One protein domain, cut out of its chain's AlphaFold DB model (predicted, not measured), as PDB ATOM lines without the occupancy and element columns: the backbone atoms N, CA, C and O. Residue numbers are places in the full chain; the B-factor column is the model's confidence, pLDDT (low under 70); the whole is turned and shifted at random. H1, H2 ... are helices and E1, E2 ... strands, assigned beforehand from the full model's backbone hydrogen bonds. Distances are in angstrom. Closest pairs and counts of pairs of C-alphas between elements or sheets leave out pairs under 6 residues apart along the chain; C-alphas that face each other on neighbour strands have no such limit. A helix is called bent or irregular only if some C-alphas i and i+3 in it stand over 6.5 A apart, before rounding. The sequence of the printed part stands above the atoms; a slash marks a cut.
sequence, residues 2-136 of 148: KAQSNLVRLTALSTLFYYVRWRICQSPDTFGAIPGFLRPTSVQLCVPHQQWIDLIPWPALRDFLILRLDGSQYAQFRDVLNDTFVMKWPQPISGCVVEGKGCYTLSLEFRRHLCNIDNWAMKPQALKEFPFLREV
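AT A GLANCE: This is residues 2 to 136 of the 148 residues of an uncharacterized protein of Cladophialophora immunda (UniProt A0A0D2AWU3). One long helix, H1, forms a post, and much of the remaining chain arches past one side of it. At the arch's middle is the small sheet E1 and E4; one arm holds H7, H8 and the hairpin E2 and E3, and the other holds the 14-residue helix H6 with the shorter helices H3, H4, H5, H9 and H10. H2 folds back on H1, and residues 24 to 29 stick out. The printed part has 135 residues, mostly helix, with ten named helices and four strands in the order H1 H2 H3 H4 H5 H6 E1 H7 E2 E3 H8 E4 H9 H10, and both two-stranded sheets antiparallel. It is compact, with a radius of gyration of the C-alphas of 15.5 A, and spans 48 by 36 by 22 A.

HOW THE PARTS SIT: E1, residues 85 to 87, and E4, residues 120 to 122, are antiparallel at 149 degrees, with N 86 and O 121 within hydrogen-bond range at 2.8 A. H1, residues 2 to 25, is the hub; its closest C-alpha pair with E1 is Val 8 and Met 87, 6.7 A. H1 touches H2, residues 28 to 32, with residues 18 to 22 alone, closest C-alphas Trp 22 and Thr 30 at 4.9 A. With 3 pairs of C-alphas within 8 A each, H1 only just touches H4, residues 51 to 55, at Thr 15 and Leu 55, 6.3 A, and H7, residues 93 to 96, at Leu 7 and Ile 93, 6.4 A. H8, residues 108 to 114, is close to H1 but not clearly touching, about perpendicular at 88 degrees, closest C-alphas Thr 11 and Leu 114 at 7.0 A. E2, residues 97 to 99, and E3, residues 104 to 106, form an antiparallel hairpin, with N 98 and O 105 at 2.8 A, within hydrogen-bond range. H5, residues 59 to 67, touches H3, residues 42 to 46, at C-alphas Val 43 and Asp 63, 6.0 A. H6, residues 71 to 84, touches H9, residues 125 to 129, with residues 80 to 84 alone, closest C-alphas Thr 84 and Ala 126 at 6.1 A. H10, residues 131 to 135, only just touches H9, with 3 pairs of C-alphas within 8 A, and only at the corner, closest C-alphas Leu 127 and Leu 133 at 6.1 A. Every O i to N i+4 pair is within hydrogen-bond range in H1, H2, H3, H5 and H8; H6 has 8 of 10, H4, H9 and H10 have 0 of 1 but 2 of 2 O i to N i+3 pairs, and H7 is too short for an i+4 pair.

IN THESE COORDINATES: H1 is 34.3 A long, from C-alpha 2 at (310.991, 266.230, 276.200). H6 is 20.1 A long and irregular, with C-alphas 72 and 75 7.0 A apart. H5 is 12.3 A long. H10 ends at C-alpha 135, (293.985, 289.336, 284.649).

THE WHOLE: The two C-alphas farthest apart, Asp 70 and Lys 101, are 48.0 A apart. The printed part has no cut and no long link. Mean pLDDT of the printed part is 92.6; residues 2 to 4 are under 70.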
ATOM      1  N   LYS A   2     310.512 266.782 274.896       51.00
ATOM      2  CA  LYS A   2     310.991 266.230 276.200       51.00
ATOM      3  C   LYS A   2     311.753 267.241 277.084       51.00
ATOM      4  O   LYS A   2     311.649 267.171 278.307       51.00
ATOM      5  N   ALA A   3     312.490 268.182 276.485       57.28
ATOM      6  CA  ALA A   3     313.311 269.160 277.212       57.28
ATOM      7  C   ALA A   3     312.471 270.155 278.034       57.28
ATOM      8  O   ALA A   3     312.731 270.348 279.222       57.28
ATOM      9  N   GLN A   4     311.394 270.690 277.449       60.66
ATOM     10  CA  GLN A   4     310.474 271.593 278.147       60.66
ATOM     11  C   GLN A   4     309.783 270.914 279.339       60.66
ATOM     12  O   GLN A   4     309.646 271.520 280.399       60.66
ATOM     13  N   SER A   5     309.427 269.629 279.213       75.06
ATOM     14  CA  SER A   5     308.861 268.859 280.328       75.06
ATOM     15  C   SER A   5     309.830 268.768 281.513       75.06
ATOM     16  O   SER A   5     309.421 268.939 282.662       75.06
ATOM     17  N   ASN A   6     311.127 268.572 281.258       87.44
ATOM     18  CA  ASN A   6     312.133 268.514 282.318       87.44
ATOM     19  C   ASN A   6     312.397 269.882 282.961       87.44
ATOM     20  O   ASN A   6     312.566 269.945 284.176       87.44
ATOM     21  N   LEU A   7     312.384 270.973 282.187       89.81
ATOM     22  CA  LEU A   7     312.549 272.329 282.720       89.81
ATOM     23  C   LEU A   7     311.389 272.713 283.649       89.81
ATOM     24  O   LEU A   7     311.617 273.237 284.741       89.81
ATOM     25  N   VAL A   8     310.150 272.411 283.247       87.00
ATOM     26  CA  VAL A   8     308.957 272.642 284.077       87.00
ATOM     27  C   VAL A   8     309.042 271.829 285.370       87.00
ATOM     28  O   VAL A   8     308.840 272.374 286.454       87.00
ATOM     29  N   ARG A   9     309.434 270.549 285.290       89.50
ATOM     30  CA  ARG A   9     309.639 269.700 286.476       89.50
ATOM     31  C   ARG A   9     310.723 270.248 287.401       89.50
ATOM     32  O   ARG A   9     310.505 270.323 288.606       89.50
ATOM     33  N   LEU A  10     311.868 270.657 286.855       93.06
ATOM     34  CA  LEU A  10     312.966 271.236 287.631       93.06
ATOM     35  C   LEU A  10     312.524 272.516 288.350       93.06
ATOM     36  O   LEU A  10     312.807 272.701 289.532       93.06
ATOM     37  N   THR A  11     311.783 273.368 287.647       92.69
ATOM     38  CA  THR A  11     311.205 274.612 288.165       92.69
ATOM     39  C   THR A  11     310.217 274.346 289.307       92.69
ATOM     40  O   THR A  11     310.321 274.955 290.376       92.69
ATOM     41  N   ALA A  12     309.303 273.387 289.126       91.31
ATOM     42  CA  ALA A  12     308.333 272.990 290.145       91.31
ATOM     43  C   ALA A  12     309.014 272.400 291.393       91.31
ATOM     44  O   ALA A  12     308.711 272.807 292.513       91.31
ATOM     45  N   LEU A  13     309.989 271.501 291.213       93.69
ATOM     46  CA  LEU A  13     310.758 270.910 292.316       93.69
ATOM     47  C   LEU A  13     311.582 271.957 293.072       93.69
ATOM     48  O   LEU A  13     311.649 271.918 294.298       93.69
ATOM     49  N   SER A  14     312.171 272.917 292.358       93.81
ATOM     50  CA  SER A  14     312.921 274.019 292.972       93.81
ATOM     51  C   SER A  14     312.008 274.904 293.822       93.81
ATOM     52  O   SER A  14     312.358 275.266 294.943       93.81
ATOM     53  N   THR A  15     310.811 275.204 293.317       93.38
ATOM     54  CA  THR A  15     309.782 275.974 294.034       93.38
ATOM     55  C   THR A  15     309.318 275.246 295.291       93.38
ATOM     56  O   THR A  15     309.326 275.818 296.382       93.38
ATOM     57  N   LEU A  16     309.008 273.954 295.156       93.94
ATOM     58  CA  LEU A  16     308.646 273.094 296.277       93.94
ATOM     59  C   LEU A  16     309.764 273.042 297.323       93.94
ATOM     60  O   LEU A  16     309.483 273.129 298.514       93.94
ATOM     61  N   PHE A  17     311.028 272.953 296.900       94.06
ATOM     62  CA  PHE A  17     312.171 272.962 297.808       94.06
ATOM     63  C   PHE A  17     312.249 274.254 298.628       94.06
ATOM     64  O   PHE A  17     312.402 274.176 299.845       94.06
ATOM     65  N   TYR A  18     312.106 275.433 298.008       92.62
ATOM     66  CA  TYR A  18     312.085 276.700 298.751       92.62
ATOM     67  C   TYR A  18     310.978 276.716 299.805       92.62
ATOM     68  O   TYR A  18     311.235 277.059 300.962       92.62
ATOM     69  N   TYR A  19     309.775 276.297 299.413       91.25
ATOM     70  CA  TYR A  19     308.613 276.281 300.291       91.25
ATOM     71  C   TYR A  19     308.777 275.293 301.455       91.25
ATOM     72  O   TYR A  19     308.694 275.677 302.621       91.25
ATOM     73  N   VAL A  20     309.080 274.027 301.159       92.75
ATOM     74  CA  VAL A  20     309.235 272.965 302.165       92.75
ATOM     75  C   VAL A  20     310.406 273.253 303.099       92.75
ATOM     76  O   VAL A  20     310.274 273.079 304.310       92.75
ATOM     77  N   ARG A  21     311.533 273.754 302.579       95.25
ATOM     78  CA  ARG A  21     312.693 274.114 303.407       95.25
ATOM     79  C   ARG A  21     312.329 275.164 304.449       95.25
ATOM     80  O   ARG A  21     312.715 275.026 305.605       95.25
ATOM     81  N   TRP A  22     311.567 276.188 304.070       93.94
ATOM     82  CA  TRP A  22     311.059 277.160 305.034       93.94
ATOM     83  C   TRP A  22     310.089 276.529 306.039       93.94
ATOM     84  O   TRP A  22     310.237 276.755 307.237       93.94
ATOM     85  N   ARG A  23     309.146 275.691 305.591       90.44
ATOM     86  CA  ARG A  23     308.182 275.017 306.482       90.44
ATOM     87  C   ARG A  23     308.854 274.129 307.536       90.44
ATOM     88  O   ARG A  23     308.341 274.026 308.649       90.44
ATOM     89  N   ILE A  24     309.983 273.511 307.189       95.00
ATOM     90  CA  ILE A  24     310.772 272.661 308.088       95.00
ATOM     91  C   ILE A  24     311.656 273.504 309.014       95.00
ATOM     92  O   ILE A  24     311.626 273.311 310.224       95.00
ATOM     93  N   CYS A  25     312.453 274.423 308.462       95.69
ATOM     94  CA  CYS A  25     313.470 275.146 309.233       95.69
ATOM     95  C   CYS A  25     312.924 276.348 310.014       95.69
ATOM     96  O   CYS A  25     313.528 276.736 311.007       95.69
ATOM     97  N   GLN A  26     311.831 276.959 309.546       92.38
ATOM     98  CA  GLN A  26     311.111 278.064 310.193       92.38
ATOM     99  C   GLN A  26     312.007 279.223 310.667       92.38
ATOM    100  O   GLN A  26     311.783 279.809 311.723       92.38
ATOM    101  N   SER A  27     313.023 279.580 309.875       94.69
ATOM    102  CA  SER A  27     313.952 280.669 310.200       94.69
ATOM    103  C   SER A  27     313.737 281.901 309.311       94.69
ATOM    104  O   SER A  27     313.298 281.751 308.163       94.69
ATOM    105  N   PRO A  28     314.106 283.113 309.777       94.38
ATOM    106  CA  PRO A  28     314.056 284.322 308.953       94.38
ATOM    107  C   PRO A  28     314.822 284.175 307.634       94.38
ATOM    108  O   PRO A  28     314.332 284.599 306.591       94.38
ATOM    109  N   ASP A  29     315.970 283.493 307.651       95.19
ATOM    110  CA  ASP A  29     316.797 283.271 306.459       95.19
ATOM    111  C   ASP A  29     316.120 282.353 305.437       95.19
ATOM    112  O   ASP A  29     316.165 282.591 304.227       95.19
ATOM    113  N   THR A  30     315.475 281.280 305.907       94.31
ATOM    114  CA  THR A  30     314.795 280.328 305.018       94.31
ATOM    115  C   THR A  30     313.513 280.916 304.437       94.31
ATOM    116  O   THR A  30     313.238 280.669 303.263       94.31
ATOM    117  N   PHE A  31     312.804 281.760 305.193       94.06
ATOM    118  CA  PHE A  31     311.684 282.561 304.691       94.06
ATOM    119  C   PHE A  31     312.135 283.649 303.706       94.06
ATOM    120  O   PHE A  31     311.552 283.809 302.633       94.06
ATOM    121  N   GLY A  32     313.204 284.379 304.040       94.44
ATOM    122  CA  GLY A  32     313.766 285.445 303.210       94.44
ATOM    123  C   GLY A  32     314.229 284.949 301.842       94.44
ATOM    124  O   GLY A  32     314.104 285.672 300.854       94.44
ATOM    125  N   ALA A  33     314.675 283.693 301.770       92.12
ATOM    126  CA  ALA A  33     315.066 283.028 300.533       92.12
ATOM    127  C   ALA A  33     313.893 282.653 299.607       92.12
ATOM    128  O   ALA A  33     314.141 282.331 298.446       92.12
ATOM    129  N   ILE A  34     312.642 282.671 300.084       93.69
ATOM    130  CA  ILE A  34     311.477 282.479 299.214       93.69
ATOM    131  C   ILE A  34     311.276 283.759 298.390       93.69
ATOM    132  O   ILE A  34     311.187 284.848 298.983       93.69
ATOM    133  N   PRO A  35     311.150 283.658 297.051       93.44
ATOM    134  CA  PRO A  35     310.786 284.792 296.208       93.44
ATOM    135  C   PRO A  35     309.509 285.457 296.710       93.44
ATOM    136  O   PRO A  35     308.572 284.767 297.106       93.44
ATOM    137  N   GLY A  36     309.446 286.790 296.682       94.69
ATOM    138  CA  GLY A  36     308.319 287.537 297.256       94.69
ATOM    139  C   GLY A  36     306.951 287.052 296.761       94.69
ATOM    140  O   GLY A  36     306.043 286.875 297.565       94.69
ATOM    141  N   PHE A  37     306.840 286.738 295.468       95.00
ATOM    142  CA  PHE A  37     305.612 286.236 294.847       95.00
ATOM    143  C   PHE A  37     305.249 284.784 295.205       95.00
ATOM    144  O   PHE A  37     304.105 284.390 295.013       95.00
ATOM    145  N   LEU A  38     306.186 283.993 295.737       94.19
ATOM    146  CA  LEU A  38     305.959 282.616 296.207       94.19
ATOM    147  C   LEU A  38     305.726 282.531 297.716       94.19
ATOM    148  O   LEU A  38     305.407 281.462 298.234       94.19
ATOM    149  N   ARG A  39     305.886 283.635 298.451       95.06
ATOM    150  CA  ARG A  39     305.545 283.651 299.876       95.06
ATOM    151  C   ARG A  39     304.037 283.409 300.048       95.06
ATOM    152  O   ARG A  39     303.261 283.778 299.157       95.06
ATOM    153  N   PRO A  40     303.608 282.780 301.156       94.62
ATOM    154  CA  PRO A  40     302.191 282.587 301.430       94.62
ATOM    155  C   PRO A  40     301.444 283.919 301.503       94.62
ATOM    156  O   PRO A  40     301.913 284.862 302.143       94.62
ATOM    157  N   THR A  41     300.279 283.982 300.872       96.62
ATOM    158  CA  THR A  41     299.327 285.083 301.033       96.62
ATOM    159  C   THR A  41     298.536 284.917 302.331       96.62
ATOM    160  O   THR A  41     298.506 283.842 302.937       96.62
ATOM    161  N   SER A  42     297.834 285.969 302.758       96.75
ATOM    162  CA  SER A  42     296.916 285.878 303.901       96.75
ATOM    163  C   SER A  42     295.816 284.837 303.675       96.75
ATOM    164  O   SER A  42     295.459 284.118 304.601       96.75
ATOM    165  N   VAL A  43     295.316 284.700 302.441       97.62
ATOM    166  CA  VAL A  43     294.292 283.704 302.091       97.62
ATOM    167  C   VAL A  43     294.819 282.289 302.312       97.62
ATOM    168  O   VAL A  43     294.156 281.486 302.964       97.62
ATOM    169  N   GLN A  44     296.033 281.994 301.846       96.12
ATOM    170  CA  GLN A  44     296.653 280.679 302.028       96.12
ATOM    171  C   GLN A  44     296.903 280.325 303.496       96.12
ATOM    172  O   GLN A  44     296.852 279.156 303.868       96.12
ATOM    173  N   LEU A  45     297.166 281.325 304.339       94.38
ATOM    174  CA  LEU A  45     297.370 281.125 305.773       94.38
ATOM    175  C   LEU A  45     296.061 280.898 306.543       94.38
ATOM    176  O   LEU A  45     296.094 280.310 307.622       94.38
ATOM    177  N   CYS A  46     294.924 281.355 306.013       96.94
ATOM    178  CA  CYS A  46     293.644 281.348 306.727       96.94
ATOM    179  C   CYS A  46     292.614 280.356 306.173       96.94
ATOM    180  O   CYS A  46     291.678 280.004 306.890       96.94
ATOM    181  N   VAL A  47     292.751 279.911 304.922       96.88
ATOM    182  CA  VAL A  47     291.746 279.085 304.241       96.88
ATOM    183  C   VAL A  47     292.343 277.726 303.865       96.88
ATOM    184  O   VAL A  47     293.362 277.682 303.169       96.88
ATOM    185  N   PRO A  48     291.729 276.597 304.279       94.81
ATOM    186  CA  PRO A  48     292.135 275.271 303.824       94.81
ATOM    187  C   PRO A  48     292.044 275.145 302.302       94.81
ATOM    188  O   PRO A  48     291.035 275.503 301.701       94.81
ATOM    189  N   HIS A  49     293.092 274.615 301.676       94.69
ATOM    190  CA  HIS A  49     293.181 274.498 300.225       94.69
ATOM    191  C   HIS A  49     294.101 273.344 299.806       94.69
ATOM    192  O   HIS A  49     294.769 272.718 300.632       94.69
ATOM    193  N   GLN A  50     294.131 273.042 298.507       94.38
ATOM    194  CA  GLN A  50     294.995 271.998 297.964       94.38
ATOM    195  C   GLN A  50     296.461 272.446 297.943       94.38
ATOM    196  O   GLN A  50     296.785 273.482 297.371       94.38
ATOM    197  N   GLN A  51     297.361 271.624 298.489       91.00
ATOM    198  CA  GLN A  51     298.783 271.964 298.667       91.00
ATOM    199  C   GLN A  51     299.507 272.348 297.367       91.00
ATOM    200  O   GLN A  51     300.451 273.127 297.394       91.00
ATOM    201  N   TRP A  52     299.080 271.828 296.211       92.00
ATOM    202  CA  TRP A  52     299.705 272.167 294.930       92.00
ATOM    203  C   TRP A  52     299.495 273.639 294.530       92.00
ATOM    204  O   TRP A  52     300.289 274.164 293.753       92.00
ATOM    205  N   ILE A  53     298.482 274.320 295.084       95.50
ATOM    206  CA  ILE A  53     298.225 275.746 294.832       95.50
ATOM    207  C   ILE A  53     299.379 276.609 295.367       95.50
ATOM    208  O   ILE A  53     299.715 277.615 294.749       95.50
ATOM    209  N   ASP A  54     300.055 276.190 296.445       93.25
ATOM    210  CA  ASP A  54     301.227 276.889 296.998       93.25
ATOM    211  C   ASP A  54     302.396 277.007 296.004       93.25
ATOM    212  O   ASP A  54     303.266 277.860 296.173       93.25
ATOM    213  N   LEU A  55     302.430 276.167 294.965       91.94
ATOM    214  CA  LEU A  55     303.511 276.125 293.977       91.94
ATOM    215  C   LEU A  55     303.276 277.050 292.775       91.94
ATOM    216  O   LEU A  55     304.136 277.152 291.900       91.94
ATOM    217  N   ILE A  56     302.120 277.714 292.711       95.06
ATOM    218  CA  ILE A  56     301.773 278.619 291.615       95.06
ATOM    219  C   ILE A  56     302.446 279.981 291.856       95.06
ATOM    220  O   ILE A  56     302.264 280.580 292.916       95.06
ATOM    221  N   PRO A  57     303.185 280.532 290.880       95.25
ATOM    222  CA  PRO A  57     303.985 281.739 291.087       95.25
ATOM    223  C   PRO A  57     303.146 283.019 291.216       95.25
ATOM    224  O   PRO A  57     303.641 284.022 291.711       95.25
ATOM    225  N   TRP A  58     301.881 283.028 290.792       97.44
ATOM    226  CA  TRP A  58     301.050 284.236 290.813       97.44
ATOM    227  C   TRP A  58     300.182 284.296 292.084       97.44
ATOM    228  O   TRP A  58     299.241 283.508 292.201       97.44
ATOM    229  N   PRO A  59     300.433 285.224 293.035       97.19
ATOM    230  CA  PRO A  59     299.649 285.340 294.271       97.19
ATOM    231  C   PRO A  59     298.153 285.542 294.022       97.19
ATOM    232  O   PRO A  59     297.333 284.858 294.624       97.19
ATOM    233  N   ALA A  60     297.800 286.425 293.083       97.12
ATOM    234  CA  ALA A  60     296.405 286.714 292.753       97.12
ATOM    235  C   ALA A  60     295.672 285.481 292.203       97.12
ATOM    236  O   ALA A  60     294.515 285.243 292.546       97.12
ATOM    237  N   LEU A  61     296.356 284.658 291.400       97.50
ATOM    238  CA  LEU A  61     295.807 283.389 290.933       97.50
ATOM    239  C   LEU A  61     295.590 282.417 292.098       97.50
ATOM    240  O   LEU A  61     294.529 281.808 292.184       97.50
ATOM    241  N   ARG A  62     296.558 282.288 293.012       97.31
ATOM    242  CA  ARG A  62     296.417 281.422 294.196       97.31
ATOM    243  C   ARG A  62     295.197 281.811 295.025       97.31
ATOM    244  O   ARG A  62     294.365 280.956 295.312       97.31
ATOM    245  N   ASP A  63     295.050 283.097 295.325       97.88
ATOM    246  CA  ASP A  63     293.914 283.610 296.093       97.88
ATOM    247  C   ASP A  63     292.586 283.361 295.366       97.88
ATOM    248  O   ASP A  63     291.611 282.931 295.985       97.88
ATOM    249  N   PHE A  64     292.549 283.550 294.042       96.94
ATOM    250  CA  PHE A  64     291.370 283.248 293.232       96.94
ATOM    251  C   PHE A  64     290.989 281.763 293.307       96.94
ATOM    252  O   PHE A  64     289.831 281.434 293.558       96.94
ATOM    253  N   LEU A  65     291.953 280.852 293.135       97.06
ATOM    254  CA  LEU A  65     291.702 279.408 293.169       97.06
ATOM    255  C   LEU A  65     291.177 278.939 294.527       97.06
ATOM    256  O   LEU A  65     290.335 278.046 294.586       97.06
ATOM    257  N   ILE A  66     291.657 279.550 295.609       97.25
ATOM    258  CA  ILE A  66     291.244 279.207 296.971       97.25
ATOM    259  C   ILE A  66     289.844 279.744 297.278       97.25
ATOM    260  O   ILE A  66     289.051 279.067 297.926       97.25
ATOM    261  N   LEU A  67     289.528 280.961 296.830       96.56
ATOM    262  CA  LEU A  67     288.297 281.655 297.220       96.56
ATOM    263  C   LEU A  67     287.125 281.472 296.254       96.56
ATOM    264  O   LEU A  67     285.997 281.835 296.611       96.56
ATOM    265  N   ARG A  68     287.381 281.053 295.010       95.00
ATOM    266  CA  ARG A  68     286.394 281.131 293.920       95.00
ATOM    267  C   ARG A  68     286.281 279.874 293.075       95.00
ATOM    268  O   ARG A  68     285.193 279.632 292.563       95.00
ATOM    269  N   LEU A  69     287.360 279.115 292.885       93.31
ATOM    270  CA  LEU A  69     287.300 277.943 292.016       93.31
ATOM    271  C   LEU A  69     286.644 276.768 292.752       93.31
ATOM    272  O   LEU A  69     287.042 276.423 293.866       93.31
ATOM    273  N   ASP A  70     285.654 276.151 292.111       92.19
ATOM    274  CA  ASP A  70     284.991 274.962 292.632       92.19
ATOM    275  C   ASP A  70     285.989 273.795 292.699       92.19
ATOM    276  O   ASP A  70     286.742 273.537 291.754       92.19
ATOM    277  N   GLY A  71     285.992 273.063 293.816       90.50
ATOM    278  CA  GLY A  71     286.898 271.936 294.023       90.50
ATOM    279  C   GLY A  71     286.763 270.824 292.975       90.50
ATOM    280  O   GLY A  71     287.743 270.135 292.692       90.50
ATOM    281  N   SER A  72     285.593 270.682 292.345       93.69
ATOM    282  CA  SER A  72     285.372 269.764 291.219       93.69
ATOM    283  C   SER A  72     286.194 270.126 289.975       93.69
ATOM    284  O   SER A  72     286.529 269.244 289.186       93.69
ATOM    285  N   GLN A  73     286.592 271.392 289.824       94.00
ATOM    286  CA  GLN A  73     287.387 271.880 288.695       94.00
ATOM    287  C   GLN A  73     288.901 271.779 288.935       94.00
ATOM    288  O   GLN A  73     289.682 271.996 288.009       94.00
ATOM    289  N   TYR A  74     289.353 271.425 290.146       93.75
ATOM    290  CA  TYR A  74     290.784 271.375 290.473       93.75
ATOM    291  C   TYR A  74     291.577 270.384 289.626       93.75
ATOM    292  O   TYR A  74     292.720 270.676 289.274       93.75
ATOM    293  N   ALA A  75     290.995 269.232 289.287       93.19
ATOM    294  CA  ALA A  75     291.663 268.250 288.439       93.19
ATOM    295  C   ALA A  75     291.947 268.834 287.047       93.19
ATOM    296  O   ALA A  75     293.105 268.886 286.640       93.19
ATOM    297  N   GLN A  76     290.911 269.374 286.394       94.25
ATOM    298  CA  GLN A  76     291.030 270.012 285.084       94.25
ATOM    299  C   GLN A  76     291.992 271.202 285.121       94.25
ATOM    300  O   GLN A  76     292.873 271.313 284.274       94.25
ATOM    301  N   PHE A  77     291.865 272.083 286.119       94.75
ATOM    302  CA  PHE A  77     292.731 273.255 286.223       94.75
ATOM    303  C   PHE A  77     294.205 272.864 286.361       94.75
ATOM    304  O   PHE A  77     295.073 273.472 285.741       94.75
ATOM    305  N   ARG A  78     294.500 271.832 287.155       92.00
ATOM    306  CA  ARG A  78     295.862 271.316 287.318       92.00
ATOM    307  C   ARG A  78     296.412 270.730 286.015       92.00
ATOM    308  O   ARG A  78     297.600 270.901 285.750       92.00
ATOM    309  N   ASP A  79     295.581 270.072 285.214       91.94
ATOM    310  CA  ASP A  79     295.996 269.532 283.916       91.94
ATOM    311  C   ASP A  79     296.321 270.675 282.939       91.94
ATOM    312  O   ASP A  79     297.422 270.715 282.386       91.94
ATOM    313  N   VAL A  80     295.459 271.700 282.861       92.88
ATOM    314  CA  VAL A  80     295.735 272.925 282.088       92.88
ATOM    315  C   VAL A  80     297.008 273.611 282.563       92.88
ATOM    316  O   VAL A  80     297.838 274.001 281.740       92.88
ATOM    317  N   LEU A  81     297.194 273.752 283.879       90.44
ATOM    318  CA  LEU A  81     298.404 274.324 284.458       90.44
ATOM    319  C   LEU A  81     299.631 273.561 283.945       90.44
ATOM    320  O   LEU A  81     300.514 274.184 283.374       90.44
ATOM    321  N   ASN A  82     299.664 272.232 284.072       88.50
ATOM    322  CA  ASN A  82     300.807 271.414 283.657       88.50
ATOM    323  C   ASN A  82     301.136 271.530 282.159       88.50
ATOM    324  O   ASN A  82     302.313 271.547 281.796       88.50
ATOM    325  N   ASP A  83     300.122 271.640 281.300       89.81
ATOM    326  CA  ASP A  83     300.303 271.662 279.842       89.81
ATOM    327  C   ASP A  83     300.690 273.044 279.298       89.81
ATOM    328  O   ASP A  83     301.354 273.182 278.253       89.81
ATOM    329  N   THR A  84     300.278 274.090 280.012       92.62
ATOM    330  CA  THR A  84     300.421 275.479 279.571       92.62
ATOM    331  C   THR A  84     301.484 276.254 280.333       92.62
ATOM    332  O   THR A  84     301.853 277.334 279.886       92.62
ATOM    333  N   PHE A  85     302.029 275.723 281.425       92.00
ATOM    334  CA  PHE A  85     303.084 276.387 282.177       92.00
ATOM    335  C   PHE A  85     304.360 276.589 281.360       92.00
ATOM    336  O   PHE A  85     304.850 275.668 280.700       92.00
ATOM    337  N   VAL A  86     304.952 277.778 281.453       92.81
ATOM    338  CA  VAL A  86     306.220 278.097 280.800       92.81
ATOM    339  C   VAL A  86     307.141 278.858 281.746       92.81
ATOM    340  O   VAL A  86     306.767 279.865 282.342       92.81
ATOM    341  N   MET A  87     308.380 278.379 281.828       93.06
ATOM    342  CA  MET A  87     309.525 279.125 282.340       93.06
ATOM    343  C   MET A  87     310.342 279.596 281.134       93.06
ATOM    344  O   MET A  87     310.834 278.757 280.380       93.06
ATOM    345  N   LYS A  88     310.471 280.913 280.936       93.19
ATOM    346  CA  LYS A  88     311.150 281.540 279.784       93.19
ATOM    347  C   LYS A  88     312.678 281.501 279.914       93.19
ATOM    348  O   LYS A  88     313.348 282.528 279.844       93.19
ATOM    349  N   TRP A  89     313.222 280.307 280.118       93.00
ATOM    350  CA  TRP A  89     314.657 280.093 280.253       93.00
ATOM    351  C   TRP A  89     315.342 280.168 278.875       93.00
ATOM    352  O   TRP A  89     314.988 279.378 278.005       93.00
ATOM    353  N   PRO A  90     316.305 281.083 278.656       91.25
ATOM    354  CA  PRO A  90     316.871 281.347 277.329       91.25
ATOM    355  C   PRO A  90     318.061 280.445 276.960       91.25
ATOM    356  O   PRO A  90     318.706 280.668 275.943       91.25
ATOM    357  N   GLN A  91     318.428 279.498 277.822       89.44
ATOM    358  CA  GLN A  91     319.596 278.634 277.639       89.44
ATOM    359  C   GLN A  91     319.157 277.165 277.582       89.44
ATOM    360  O   GLN A  91     318.068 276.827 278.047       89.44
ATOM    361  N   PRO A  92     320.018 276.245 277.117       89.94
ATOM    362  CA  PRO A  92     319.756 274.821 277.258       89.94
ATOM    363  C   PRO A  92     319.522 274.429 278.724       89.94
ATOM    364  O   PRO A  92     320.067 275.032 279.657       89.94
ATOM    365  N   ILE A  93     318.746 273.365 278.948       89.44
ATOM    366  CA  ILE A  93     318.431 272.882 280.304       89.44
ATOM    367  C   ILE A  93     319.684 272.488 281.106       89.44
ATOM    368  O   ILE A  93     319.687 272.592 282.330       89.44
ATOM    369  N   SER A  94     320.771 272.093 280.434       90.75
ATOM    370  CA  SER A  94     322.064 271.831 281.078       90.75
ATOM    371  C   SER A  94     322.608 273.058 281.817       90.75
ATOM    372  O   SER A  94     323.218 272.897 282.867       90.75
ATOM    373  N   GLY A  95     322.305 274.278 281.354       92.44
ATOM    374  CA  GLY A  95     322.670 275.530 282.030       92.44
ATOM    375  C   GLY A  95     321.926 275.780 283.350       92.44
ATOM    376  O   GLY A  95     322.283 276.686 284.107       92.44
ATOM    377  N   CYS A  96     320.906 274.977 283.672       94.12
ATOM    378  CA  CYS A  96     320.197 275.076 284.949       94.12
ATOM    379  C   CYS A  96     320.991 274.490 286.121       94.12
ATOM    380  O   CYS A  96     320.713 274.817 287.277       94.12
ATOM    381  N   VAL A  97     321.963 273.617 285.842       94.00
ATOM    382  CA  VAL A  97     322.730 272.886 286.852       94.00
ATOM    383  C   VAL A  97     324.225 273.100 286.663       94.00
ATOM    384  O   VAL A  97     324.717 273.240 285.552       94.00
ATOM    385  N   VAL A  98     324.957 273.122 287.771       94.38
ATOM    386  CA  VAL A  98     326.419 273.161 287.791       94.38
ATOM    387  C   VAL A  98     326.943 272.028 288.657       94.38
ATOM    388  O   VAL A  98     326.403 271.754 289.736       94.38
ATOM    389  N   GLU A  99     327.990 271.367 288.176       93.62
ATOM    390  CA  GLU A  99     328.714 270.357 288.934       93.62
ATOM    391  C   GLU A  99     329.733 271.043 289.854       93.62
ATOM    392  O   GLU A  99     330.582 271.821 289.419       93.62
ATOM    393  N   GLY A 100     329.595 270.800 291.154       85.56
ATOM    394  CA  GLY A 100     330.520 271.227 292.196       85.56
ATOM    395  C   GLY A 100     331.340 270.050 292.718       85.56
ATOM    396  O   GLY A 100     331.585 269.091 292.000       85.56
ATOM    397  N   LYS A 101     331.750 270.103 293.990       84.38
ATOM    398  CA  LYS A 101     332.558 269.085 294.698       84.38
ATOM    399  C   LYS A 101     331.871 267.698 294.769       84.38
ATOM    400  O   LYS A 101     331.463 267.272 295.844       84.38
ATOM    401  N   GLY A 102     331.727 267.007 293.637       89.00
ATOM    402  CA  GLY A 102     331.051 265.714 293.501       89.00
ATOM    403  C   GLY A 102     329.520 265.770 293.575       89.00
ATOM    404  O   GLY A 102     328.892 264.741 293.810       89.00
ATOM    405  N   CYS A 103     328.899 266.945 293.421       90.50
ATOM    406  CA  CYS A 103     327.442 267.091 293.468       90.50
ATOM    407  C   CYS A 103     326.920 268.113 292.453       90.50
ATOM    408  O   CYS A 103     327.595 269.093 292.139       90.50
ATOM    409  N   TYR A 104     325.693 267.905 291.976       91.50
ATOM    410  CA  TYR A 104     324.989 268.859 291.122       91.50
ATOM    411  C   TYR A 104     324.178 269.834 291.971       91.50
ATOM    412  O   TYR A 104     323.457 269.436 292.887       91.50
ATOM    413  N   THR A 105     324.270 271.120 291.647       92.62
ATOM    414  CA  THR A 105     323.480 272.180 292.282       92.62
ATOM    415  C   THR A 105     322.865 273.087 291.223       92.62
ATOM    416  O   THR A 105     323.329 273.116 290.087       92.62
ATOM    417  N   LEU A 106     321.810 273.830 291.573       93.81
ATOM    418  CA  LEU A 106     321.233 274.811 290.652       93.81
ATOM    419  C   LEU A 106     322.230 275.941 290.382       93.81
ATOM    420  O   LEU A 106     322.772 276.540 291.321       93.81
ATOM    421  N   SER A 107     322.404 276.283 289.106       95.19
ATOM    422  CA  SER A 107     323.234 277.413 288.702       95.19
ATOM    423  C   SER A 107     322.715 278.711 289.333       95.19
ATOM    424  O   SER A 107     321.527 278.870 289.640       95.19
ATOM    425  N   LEU A 108     323.618 279.659 289.598       94.75
ATOM    426  CA  LEU A 108     323.227 280.959 290.150       94.75
ATOM    427  C   LEU A 108     322.283 281.707 289.198       94.75
ATOM    428  O   LEU A 108     321.336 282.348 289.650       94.75
ATOM    429  N   GLU A 109     322.537 281.602 287.897       95.81
ATOM    430  CA  GLU A 109     321.732 282.211 286.841       95.81
ATOM    431  C   GLU A 109     320.315 281.650 286.841       95.81
ATOM    432  O   GLU A 109     319.359 282.420 286.920       95.81
ATOM    433  N   PHE A 110     320.175 280.322 286.877       95.69
ATOM    434  CA  PHE A 110     318.864 279.693 286.927       95.69
ATOM    435  C   PHE A 110     318.111 280.037 288.210       95.69
ATOM    436  O   PHE A 110     316.930 280.356 288.150       95.69
ATOM    437  N   ARG A 111     318.780 280.075 289.372       94.81
ATOM    438  CA  ARG A 111     318.138 280.518 290.622       94.81
ATOM    439  C   ARG A 111     317.621 281.950 290.525       94.81
ATOM    440  O   ARG A 111     316.491 282.207 290.919       94.81
ATOM    441  N   ARG A 112     318.419 282.883 289.999       95.12
ATOM    442  CA  ARG A 112     317.982 284.277 289.801       95.12
ATOM    443  C   ARG A 112     316.805 284.362 288.834       95.12
ATOM    444  O   ARG A 112     315.867 285.106 289.093       95.12
ATOM    445  N   HIS A 113     316.852 283.580 287.763       95.81
ATOM    446  CA  HIS A 113     315.810 283.537 286.750       95.81
ATOM    447  C   HIS A 113     314.496 282.959 287.296       95.81
ATOM    448  O   HIS A 113     313.446 283.568 287.114       95.81
ATOM    449  N   LEU A 114     314.565 281.856 288.047       94.56
ATOM    450  CA  LEU A 114     313.443 281.256 288.774       94.56
ATOM    451  C   LEU A 114     312.784 282.270 289.724       94.56
ATOM    452  O   LEU A 114     311.563 282.337 289.819       94.56
ATOM    453  N   CYS A 115     313.588 283.078 290.416       93.50
ATOM    454  CA  CYS A 115     313.118 284.055 291.397       93.50
ATOM    455  C   CYS A 115     312.594 285.370 290.790       93.50
ATOM    456  O   CYS A 115     312.335 286.307 291.546       93.50
ATOM    457  N   ASN A 116     312.425 285.463 289.469       95.62
ATOM    458  CA  ASN A 116     311.818 286.616 288.808       95.62
ATOM    459  C   ASN A 116     310.472 286.215 288.185       95.62
ATOM    460  O   ASN A 116     310.441 285.378 287.286       95.62
ATOM    461  N   ILE A 117     309.376 286.830 288.649       95.69
ATOM    462  CA  ILE A 117     308.005 286.520 288.214       95.69
ATOM    463  C   ILE A 117     307.794 286.748 286.711       95.69
ATOM    464  O   ILE A 117     307.032 286.016 286.084       95.69
ATOM    465  N   ASP A 118     308.521 287.690 286.111       95.19
ATOM    466  CA  ASP A 118     308.389 288.022 284.691       95.19
ATOM    467  C   ASP A 118     308.849 286.882 283.784       95.19
ATOM    468  O   ASP A 118     308.479 286.848 282.612       95.19
ATOM    469  N   ASN A 119     309.629 285.932 284.304       95.56
ATOM    470  CA  ASN A 119     310.080 284.754 283.566       95.56
ATOM    471  C   ASN A 119     309.050 283.623 283.539       95.56
ATOM    472  O   ASN A 119     309.173 282.695 282.740       95.56
ATOM    473  N   TRP A 120     308.024 283.709 284.377       95.31
ATOM    474  CA  TRP A 120     306.926 282.759 284.411       95.31
ATOM    475  C   TRP A 120     305.846 283.230 283.452       95.31
ATOM    476  O   TRP A 120     305.522 284.418 283.413       95.31
ATOM    477  N   ALA A 121     305.274 282.304 282.694       95.38
ATOM    478  CA  ALA A 121     304.161 282.572 281.799       95.38
ATOM    479  C   ALA A 121     303.273 281.336 281.626       95.38
ATOM    480  O   ALA A 121     303.655 280.218 281.979       95.38
ATOM    481  N   MET A 122     302.093 281.537 281.052       94.31
ATOM    482  CA  MET A 122     301.239 280.469 280.546       94.31
ATOM    483  C   MET A 122     301.074 280.606 279.034       94.31
ATOM    484  O   MET A 122     301.081 281.710 278.483       94.31
ATOM    485  N   LYS A 123     300.917 279.479 278.343       93.50
ATOM    486  CA  LYS A 123     300.553 279.486 276.929       93.50
ATOM    487  C   LYS A 123     299.102 279.988 276.759       93.50
ATOM    488  O   LYS A 123     298.264 279.697 277.617       93.50
ATOM    489  N   PRO A 124     298.766 280.670 275.648       92.94
ATOM    490  CA  PRO A 124     297.427 281.225 275.402       92.94
ATOM    491  C   PRO A 124     296.274 280.222 275.495       92.94
ATOM    492  O   PRO A 124     295.145 280.610 275.781       92.94
ATOM    493  N   GLN A 125     296.539 278.933 275.264       92.06
ATOM    494  CA  GLN A 125     295.555 277.853 275.362       92.06
ATOM    495  C   GLN A 125     294.864 277.836 276.732       92.06
ATOM    496  O   GLN A 125     293.665 277.585 276.787       92.06
ATOM    497  N   ALA A 126     295.575 278.206 277.805       93.25
ATOM    498  CA  ALA A 126     295.009 278.281 279.151       93.25
ATOM    499  C   ALA A 126     293.815 279.245 279.228       93.25
ATOM    500  O   ALA A 126     292.849 278.981 279.939       93.25
ATOM    501  N   LEU A 127     293.845 280.336 278.453       94.31
ATOM    502  CA  LEU A 127     292.777 281.337 278.434       94.31
ATOM    503  C   LEU A 127     291.492 280.834 277.771       94.31
ATOM    504  O   LEU A 127     290.428 281.391 278.025       94.31
ATOM    505  N   LYS A 128     291.578 279.813 276.908       92.31
ATOM    506  CA  LYS A 128     290.394 279.221 276.268       92.31
ATOM    507  C   LYS A 128     289.567 278.428 277.274       92.31
ATOM    508  O   LYS A 128     288.345 278.470 277.213       92.31
ATOM    509  N   GLU A 129     290.236 277.737 278.194       92.50
ATOM    510  CA  GLU A 129     289.585 276.944 279.240       92.50
ATOM    511  C   GLU A 129     289.247 277.778 280.477       92.50
ATOM    512  O   GLU A 129     288.166 277.643 281.044       92.50
ATOM    513  N   PHE A 130     290.143 278.688 280.865       94.94
ATOM    514  CA  PHE A 130     289.996 279.530 282.048       94.94
ATOM    515  C   PHE A 130     290.252 281.009 281.702       94.94
ATOM    516  O   PHE A 130     291.343 281.531 281.951       94.94
ATOM    517  N   PRO A 131     289.247 281.731 281.166       94.50
ATOM    518  CA  PRO A 131     289.411 283.114 280.703       94.50
ATOM    519  C   PRO A 131     289.875 284.104 281.778       94.50
ATOM    520  O   PRO A 131     290.553 285.081 281.462       94.50
ATOM    521  N   PHE A 132     289.551 283.843 283.050       93.62
ATOM    522  CA  PHE A 132     289.925 284.703 284.179       93.62
ATOM    523  C   PHE A 132     291.447 284.824 284.370       93.62
ATOM    524  O   PHE A 132     291.912 285.788 284.975       93.62
ATOM    525  N   LEU A 133     292.227 283.874 283.840       94.94
ATOM    526  CA  LEU A 133     293.686 283.879 283.930       94.94
ATOM    527  C   LEU A 133     294.307 285.142 283.324       94.94
ATOM    528  O   LEU A 133     295.346 285.586 283.804       94.94
ATOM    529  N   ARG A 134     293.656 285.758 282.327       93.81
ATOM    530  CA  ARG A 134     294.147 286.960 281.633       93.81
ATOM    531  C   ARG A 134     294.515 288.107 282.580       93.81
ATOM    532  O   ARG A 134     295.447 288.843 282.288       93.81
ATOM    533  N   GLU A 135     293.807 288.234 283.696       93.88
ATOM    534  CA  GLU A 135     293.985 289.336 284.649       93.88
ATOM    535  C   GLU A 135     295.030 289.032 285.735       93.88
ATOM    536  O   GLU A 135     295.420 289.919 286.490       93.88
ATOM    537  N   VAL A 136     295.456 287.770 285.864       95.19
ATOM    538  CA  VAL A 136     296.234 287.298 287.024       95.19
ATOM    539  C   VAL A 136     297.527 286.570 286.663       95.19
ATOM    540  O   VAL A 136     298.311 286.283 287.568       95.19
TER     541      VAL A 136